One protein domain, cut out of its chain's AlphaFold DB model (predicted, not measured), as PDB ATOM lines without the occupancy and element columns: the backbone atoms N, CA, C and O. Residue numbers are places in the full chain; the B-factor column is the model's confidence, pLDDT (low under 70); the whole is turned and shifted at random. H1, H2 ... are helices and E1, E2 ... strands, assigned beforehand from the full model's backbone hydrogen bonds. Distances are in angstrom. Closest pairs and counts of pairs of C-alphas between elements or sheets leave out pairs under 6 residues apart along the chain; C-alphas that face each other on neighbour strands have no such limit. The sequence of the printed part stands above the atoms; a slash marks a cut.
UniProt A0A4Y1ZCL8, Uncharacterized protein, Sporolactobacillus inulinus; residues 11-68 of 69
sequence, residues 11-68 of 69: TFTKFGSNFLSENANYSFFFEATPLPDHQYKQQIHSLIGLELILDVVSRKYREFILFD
ATOM      1  N   THR A  11      88.246  19.730 235.089       90.75
ATOM      2  CA  THR A  11      88.818  20.087 233.781       90.75
ATOM      3  C   THR A  11      88.846  18.896 232.844       90.75
ATOM      4  O   THR A  11      89.172  17.790 233.262       90.75
ATOM      5  N   PHE A  12      88.577  19.150 231.564       91.69
ATOM      6  CA  PHE A  12      88.707  18.180 230.479       91.69
ATOM      7  C   PHE A  12      89.720  18.721 229.481       91.69
ATOM      8  O   PHE A  12      89.464  19.727 228.818       91.69
ATOM      9  N   THR A  13      90.891  18.097 229.397       90.31
ATOM     10  CA  THR A  13      91.972  18.572 228.526       90.31
ATOM     11  C   THR A  13      92.516  17.452 227.656       90.31
ATOM     12  O   THR A  13      92.395  16.275 227.998       90.31
ATOM     13  N   LYS A  14      93.164  17.812 226.540       86.44
ATOM     14  CA  LYS A  14      93.994  16.853 225.802       86.44
ATOM     15  C   LYS A  14      94.990  16.209 226.773       86.44
ATOM     16  O   LYS A  14      95.444  16.869 227.712       86.44
ATOM     17  N   PHE A  15      95.314  14.940 226.549       79.94
ATOM     18  CA  PHE A  15      96.326  14.222 227.319       79.94
ATOM     19  C   PHE A  15      97.640  15.026 227.431       79.94
ATOM     20  O   PHE A  15      98.216  15.428 226.418       79.94
ATOM     21  N   GLY A  16      98.089  15.283 228.667       74.19
ATOM     22  CA  GLY A  16      99.300  16.055 228.981       74.19
ATOM     23  C   GLY A  16      99.133  17.016 230.168       74.19
ATOM     24  O   GLY A  16      98.015  17.403 230.505       74.19
ATOM     25  N   SER A  17     100.250  17.416 230.794       73.69
ATOM     26  CA  SER A  17     100.243  18.419 231.874       73.69
ATOM     27  C   SER A  17     100.058  19.819 231.300       73.69
ATOM     28  O   SER A  17     100.780  20.230 230.392       73.69
ATOM     29  N   ASN A  18      99.081  20.553 231.821       83.81
ATOM     30  CA  ASN A  18      98.837  21.948 231.494       83.81
ATOM     31  C   ASN A  18      98.357  22.721 232.731       83.81
ATOM     32  O   ASN A  18      97.976  22.146 233.750       83.81
ATOM     33  N   PHE A  19      98.327  24.051 232.622       86.75
ATOM     34  CA  PHE A  19      97.933  24.922 233.730       86.75
ATOM     35  C   PHE A  19      96.563  24.563 234.329       86.75
ATOM     36  O   PHE A  19      96.382  24.666 235.541       86.75
ATOM     37  N   LEU A  20      95.597  24.143 233.505       84.06
ATOM     38  CA  LEU A  20      94.264  23.770 233.977       84.06
ATOM     39  C   LEU A  20      94.301  22.443 234.738       84.06
ATOM     40  O   LEU A  20      93.798  22.395 235.858       84.06
ATOM     41  N   SER A  21      94.958  21.412 234.196       86.31
ATOM     42  CA  SER A  21      95.076  20.104 234.859       86.31
ATOM     43  C   SER A  21      95.843  20.175 236.185       86.31
ATOM     44  O   SER A  21      95.545  19.428 237.108       86.31
ATOM     45  N   GLU A  22      96.809  21.090 236.306       87.50
ATOM     46  CA  GLU A  22      97.611  21.285 237.527       87.50
ATOM     47  C   GLU A  22      96.875  22.058 238.632       87.50
ATOM     48  O   GLU A  22      97.250  21.995 239.805       87.50
ATOM     49  N   ASN A  23      95.840  22.823 238.275       87.00
ATOM     50  CA  ASN A  23      95.140  23.712 239.202       87.00
ATOM     51  C   ASN A  23      93.682  23.308 239.475       87.00
ATOM     52  O   ASN A  23      93.032  23.968 240.290       87.00
ATOM     53  N   ALA A  24      93.180  22.257 238.828       88.38
ATOM     54  CA  ALA A  24      91.843  21.712 239.039       88.38
ATOM     55  C   ALA A  24      91.776  20.765 240.246       88.38
ATOM     56  O   ALA A  24      92.773  20.169 240.652       88.38
ATOM     57  N   ASN A  25      90.579  20.597 240.808       90.06
ATOM     58  CA  ASN A  25      90.313  19.578 241.827       90.06
ATOM     59  C   ASN A  25      90.179  18.189 241.197       90.06
ATOM     60  O   ASN A  25      90.595  17.199 241.792       90.06
ATOM     61  N   TYR A  26      89.608  18.135 239.992       89.00
ATOM     62  CA  TYR A  26      89.394  16.913 239.228       89.00
ATOM     63  C   TYR A  26      89.882  17.133 237.797       89.00
ATOM     64  O   TYR A  26      89.390  18.023 237.107       89.00
ATOM     65  N   SER A  27      90.849  16.338 237.340       89.50
ATOM     66  CA  SER A  27      91.392  16.460 235.984       89.50
ATOM     67  C   SER A  27      91.103  15.205 235.174       89.50
ATOM     68  O   SER A  27      91.535  14.111 235.536       89.50
ATOM     69  N   PHE A  28      90.400  15.383 234.060       89.50
ATOM     70  CA  PHE A  28      90.068  14.351 233.089       89.50
ATOM     71  C   PHE A  28      90.802  14.616 231.778       89.50
ATOM     72  O   PHE A  28      90.979  15.764 231.359       89.50
ATOM     73  N   PHE A  29      91.201  13.536 231.114       89.06
ATOM     74  CA  PHE A  29      91.971  13.602 229.881       89.06
ATOM     75  C   PHE A  29      91.216  12.939 228.738       89.06
ATOM     76  O   PHE A  29      90.572  11.908 228.930       89.06
ATOM     77  N   PHE A  30      91.326  13.524 227.550       88.25
ATOM     78  CA  PHE A  30      90.834  12.930 226.316       88.25
ATOM     79  C   PHE A  30      91.937  12.883 225.262       88.25
ATOM     80  O   PHE A  30      92.827  13.741 225.221       88.25
ATOM     81  N   GLU A  31      91.865  11.875 224.401       86.62
ATOM     82  CA  GLU A  31      92.733  11.794 223.236       86.62
ATOM     83  C   GLU A  31      92.148  12.663 222.122       86.62
ATOM     84  O   GLU A  31      91.012  12.468 221.688       86.62
ATOM     85  N   ALA A  32      92.922  13.648 221.674       85.81
ATOM     86  CA  ALA A  32      92.539  14.519 220.573       85.81
ATOM     87  C   ALA A  32      93.205  13.991 219.299       85.81
ATOM     88  O   ALA A  32      94.371  14.286 219.031       85.81
ATOM     89  N   THR A  33      92.482  13.173 218.534       85.75
ATOM     90  CA  THR A  33      93.017  12.556 217.316       85.75
ATOM     91  C   THR A  33      93.173  13.608 216.216       85.75
ATOM     92  O   THR A  33      92.200  14.303 215.916       85.75
ATOM     93  N   PRO A  34      94.351  13.754 215.588       87.56
ATOM     94  CA  PRO A  34      94.512  14.682 214.477       87.56
ATOM     95  C   PRO A  34      93.666  14.238 213.281       87.56
ATOM     96  O   PRO A  34      93.629  13.056 212.941       87.56
ATOM     97  N   LEU A  35      92.984  15.187 212.641       86.38
ATOM     98  CA  LEU A  35      92.267  14.917 211.400       86.38
ATOM     99  C   LEU A  35      93.271  14.798 210.243       86.38
ATOM    100  O   LEU A  35      94.248  15.555 210.209       86.38
ATOM    101  N   PRO A  36      93.059  13.861 209.303       78.62
ATOM    102  CA  PRO A  36      93.893  13.740 208.118       78.62
ATOM    103  C   PRO A  36      93.588  14.914 207.186       78.62
ATOM    104  O   PRO A  36      92.680  14.844 206.364       78.62
ATOM    105  N   ASP A  37      94.322  16.011 207.342       71.50
ATOM    106  CA  ASP A  37      94.172  17.179 206.484       71.50
ATOM    107  C   ASP A  37      95.534  17.713 206.034       71.50
ATOM    108  O   ASP A  37      96.412  18.019 206.841       71.50
ATOM    109  N   HIS A  38      95.703  17.799 204.716       64.44
ATOM    110  CA  HIS A  38      96.907  18.294 204.057       64.44
ATOM    111  C   HIS A  38      96.778  19.764 203.617       64.44
ATOM    112  O   HIS A  38      97.748  20.327 203.108       64.44
ATOM    113  N   GLN A  39      95.603  20.386 203.771       68.50
ATOM    114  CA  GLN A  39      95.312  21.727 203.253       68.50
ATOM    115  C   GLN A  39      95.562  22.847 204.272       68.50
ATOM    116  O   GLN A  39      95.843  23.981 203.877       68.50
ATOM    117  N   TYR A  40      95.530  22.552 205.573       65.19
ATOM    118  CA  TYR A  40      95.780  23.547 206.617       65.19
ATOM    119  C   TYR A  40      97.223  23.490 207.124       65.19
ATOM    120  O   TYR A  40      97.767  22.431 207.423       65.19
ATOM    121  N   LYS A  41      97.842  24.665 207.301       71.00
ATOM    122  CA  LYS A  41      99.166  24.791 207.944       71.00
ATOM    123  C   LYS A  41      99.163  24.386 209.426       71.00
ATOM    124  O   LYS A  41     100.232  24.230 210.007       71.00
ATOM    125  N   GLN A  42      97.988  24.272 210.046       77.00
ATOM    126  CA  GLN A  42      97.821  23.892 211.446       77.00
ATOM    127  C   GLN A  42      97.078  22.564 211.551       77.00
ATOM    128  O   GLN A  42      96.087  22.341 210.861       77.00
ATOM    129  N   GLN A  43      97.557  21.701 212.446       80.31
ATOM    130  CA  GLN A  43      96.976  20.389 212.696       80.31
ATOM    131  C   GLN A  43      95.624  20.530 213.409       80.31
ATOM    132  O   GLN A  43      95.562  20.886 214.588       80.31
ATOM    133  N   ILE A  44      94.535  20.230 212.702       86.62
ATOM    134  CA  ILE A  44      93.183  20.196 213.272       86.62
ATOM    135  C   ILE A  44      93.007  18.881 214.038       86.62
ATOM    136  O   ILE A  44      93.487  17.835 213.607       86.62
ATOM    137  N   HIS A  45      92.345  18.935 215.191       87.25
ATOM    138  CA  HIS A  45      92.105  17.772 216.041       87.25
ATOM    139  C   HIS A  45      90.602  17.503 216.169       87.25
ATOM    140  O   HIS A  45      89.810  18.432 216.320       87.25
ATOM    141  N   SER A  46      90.218  16.229 216.130       87.44
ATOM    142  CA  SER A  46      88.861  15.771 216.414       87.44
ATOM    143  C   SER A  46      88.514  15.989 217.886       87.44
ATOM    144  O   SER A  46      89.317  15.698 218.776       87.44
ATOM    145  N   LEU A  47      87.292  16.465 218.132       89.62
ATOM    146  CA  LEU A  47      86.730  16.671 219.471       89.62
ATOM    147  C   LEU A  47      85.662  15.631 219.838       89.62
ATOM    148  O   LEU A  47      85.089  15.713 220.920       89.62
ATOM    149  N   ILE A  48      85.435  14.620 218.992       90.81
ATOM    150  CA  ILE A  48      84.439  13.562 219.243       90.81
ATOM    151  C   ILE A  48      84.720  12.843 220.574       90.81
ATOM    152  O   ILE A  48      83.803  12.536 221.329       90.81
ATOM    153  N   GLY A  49      85.995  12.615 220.908       88.19
ATOM    154  CA  GLY A  49      86.366  12.011 222.191       88.19
ATOM    155  C   GLY A  49      85.942  12.854 223.400       88.19
ATOM    156  O   GLY A  49      85.488  12.304 224.401       88.19
ATOM    157  N   LEU A  50      86.039  14.185 223.297       91.50
ATOM    158  CA  LEU A  50      85.575  15.101 224.341       91.50
ATOM    159  C   LEU A  50      84.047  15.068 224.462       91.50
ATOM    160  O   LEU A  50      83.533  14.994 225.575       91.50
ATOM    161  N   GLU A  51      83.335  15.084 223.334       93.00
ATOM    162  CA  GLU A  51      81.872  14.993 223.297       93.00
ATOM    163  C   GLU A  51      81.371  13.740 224.026       93.00
ATOM    164  O   GLU A  51      80.566  13.850 224.947       93.00
ATOM    165  N   LEU A  52      81.926  12.566 223.705       92.44
ATOM    166  CA  LEU A  52      81.559  11.301 224.350       92.44
ATOM    167  C   LEU A  52      81.755  11.333 225.872       92.44
ATOM    168  O   LEU A  52      80.909  10.843 226.620       92.44
ATOM    169  N   ILE A  53      82.861  11.914 226.343       92.12
ATOM    170  CA  ILE A  53      83.140  12.024 227.779       92.12
ATOM    171  C   ILE A  53      82.123  12.948 228.461       92.12
ATOM    172  O   ILE A  53      81.605  12.600 229.524       92.12
ATOM    173  N   LEU A  54      81.809  14.099 227.861       93.69
ATOM    174  CA  LEU A  54      80.818  15.033 228.406       93.69
ATOM    175  C   LEU A  54      79.417  14.412 228.451       93.69
ATOM    176  O   LEU A  54      78.682  14.626 229.419       93.69
ATOM    177  N   ASP A  55      79.078  13.593 227.461       95.62
ATOM    178  CA  ASP A  55      77.833  12.831 227.416       95.62
ATOM    179  C   ASP A  55      77.740  11.828 228.574       95.62
ATOM    180  O   ASP A  55      76.725  11.760 229.274       95.62
ATOM    181  N   VAL A  56      78.817  11.079 228.832       94.31
ATOM    182  CA  VAL A  56      78.896  10.134 229.957       94.31
ATOM    183  C   VAL A  56      78.776  10.859 231.295       94.31
ATOM    184  O   VAL A  56      77.992  10.437 232.144       94.31
ATOM    185  N   VAL A  57      79.509  11.959 231.485       93.44
ATOM    186  CA  VAL A  57      79.459  12.760 232.719       93.44
ATOM    187  C   VAL A  57      78.052  13.303 232.951       93.44
ATOM    188  O   VAL A  57      77.526  13.190 234.056       93.44
ATOM    189  N   SER A  58      77.408  13.819 231.905       93.81
ATOM    190  CA  SER A  58      76.045  14.351 231.989       93.81
ATOM    191  C   SER A  58      75.028  13.267 232.354       93.81
ATOM    192  O   SER A  58      74.159  13.491 233.199       93.81
ATOM    193  N   ARG A  59      75.153  12.063 231.779       95.00
ATOM    194  CA  ARG A  59      74.301  10.912 232.127       95.00
ATOM    195  C   ARG A  59      74.514  10.467 233.568       95.00
ATOM    196  O   ARG A  59      73.535  10.284 234.280       95.00
ATOM    197  N   LYS A  60      75.767  10.358 234.016       93.25
ATOM    198  CA  LYS A  60      76.099   9.971 235.394       93.25
ATOM    199  C   LYS A  60      75.614  10.992 236.414       93.25
ATOM    200  O   LYS A  60      75.076  10.606 237.442       93.25
ATOM    201  N   TYR A  61      75.734  12.280 236.108       90.88
ATOM    202  CA  TYR A  61      75.188  13.340 236.950       90.88
ATOM    203  C   TYR A  61      73.660  13.267 237.045       90.88
ATOM    204  O   TYR A  61      73.094  13.419 238.123       90.88
ATOM    205  N   ARG A  62      72.984  12.982 235.926       93.44
ATOM    206  CA  ARG A  62      71.534  12.782 235.920       93.44
ATOM    207  C   ARG A  62      71.122  11.548 236.722       93.44
ATOM    208  O   ARG A  62      70.152  11.630 237.461       93.44
ATOM    209  N   GLU A  63      71.836  10.433 236.579       94.62
ATOM    210  CA  GLU A  63      71.610   9.224 237.381       94.62
ATOM    211  C   GLU A  63      71.780   9.516 238.873       94.62
ATOM    212  O   GLU A  63      70.893   9.189 239.647       94.62
ATOM    213  N   PHE A  64      72.859  10.198 239.256       91.88
ATOM    214  CA  PHE A  64      73.114  10.622 240.634       91.88
ATOM    215  C   PHE A  64      71.956  11.457 241.196       91.88
ATOM    216  O   PHE A  64      71.407  11.122 242.233       91.88
ATOM    217  N   ILE A  65      71.496  12.488 240.476       92.00
ATOM    218  CA  ILE A  65      70.363  13.309 240.943       92.00
ATOM    219  C   ILE A  65      69.063  12.501 241.068       92.00
ATOM    220  O   ILE A  65      68.247  12.794 241.936       92.00
ATOM    221  N   LEU A  66      68.817  11.559 240.155       88.19
ATOM    222  CA  LEU A  66      67.540  10.844 240.080       88.19
ATOM    223  C   LEU A  66      67.465   9.613 240.987       88.19
ATOM    224  O   LEU A  66      66.354   9.187 241.293       88.19
ATOM    225  N   PHE A  67      68.603   9.024 241.350       84.75
ATOM    226  CA  PHE A  67      68.674   7.737 242.044       84.75
ATOM    227  C   PHE A  67      69.482   7.774 243.349       84.75
ATOM    228  O   PHE A  67      69.652   6.720 243.959       84.75
ATOM    229  N   ASP A  68      69.955   8.943 243.790       66.62
ATOM    230  CA  ASP A  68      70.398   9.140 245.176       66.62
ATOM    231  C   ASP A  68      69.169   9.171 246.111       66.62
ATOM    232  O   ASP A  68      68.678  10.236 246.493       66.62
TER     233      ASP A  68
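What this domain is: This is residues 11 to 68 of the 69 residues of an uncharacterized protein of Sporolactobacillus inulinus (UniProt A0A4Y1ZCL8). A long helix, H2, and a loop reaching away from its first end make a rod, with a small unit of two short parallel strands, E1 and E2, and a short helix, H1, to one side near H2's first turns. Residues 55 to 68 stick out free at one end, and the loop of residues 31 to 47 reaches out at the other. The 58 printed residues hold named elements in the order E1, H1, E2, H2, a mixed class of helices and strands. The whole is only just loose, close to extended, with a radius of gyration of the C-alphas of 15.0 A and spans of 50 by 24 by 11 A.

How they stand to each other: Start at E1, residues 11 to 14, and look for its parallel neighbour E2, residues 26 to 30, at 29 degrees; N 11 and O 26 are 2.9 A apart and N 28 and O 11 2.8 A, within hydrogen-bond range. Between them along the chain comes H1, residues 19 to 23, in a strand-helix-strand unit, two parallel neighbour strands with a helix between, whose crossover is right-handed. The closest C-alphas of H1 and E2 are those of Ser 21 and Ser 27, 5.3 A apart. Further on, H2, residues 48 to 67, comes closest to E2 at the C-alphas of Phe 30 and Leu 50, 6.0 A apart. H1 and H2 are apart. In H1 and H2 every O i to N i+4 pair is within hydrogen-bond range.

Where its parts are: Find C-alpha 11 at (88.818, 20.087, 233.781), where E1 begins; E2 spans 13.6 A. Find C-alpha 48 at (84.439, 13.562, 219.243); from there H2 runs 28.3 A to C-alpha 67 at (68.674, 7.737, 242.044).

The domain as a whole: The farthest C-alphas, of Gln 39 and Asp 68, are 50.4 A apart. The link from E2 to H2 is long, the printed part has no cut, and pLDDT is under 70 at residues 38 to 40 and 68.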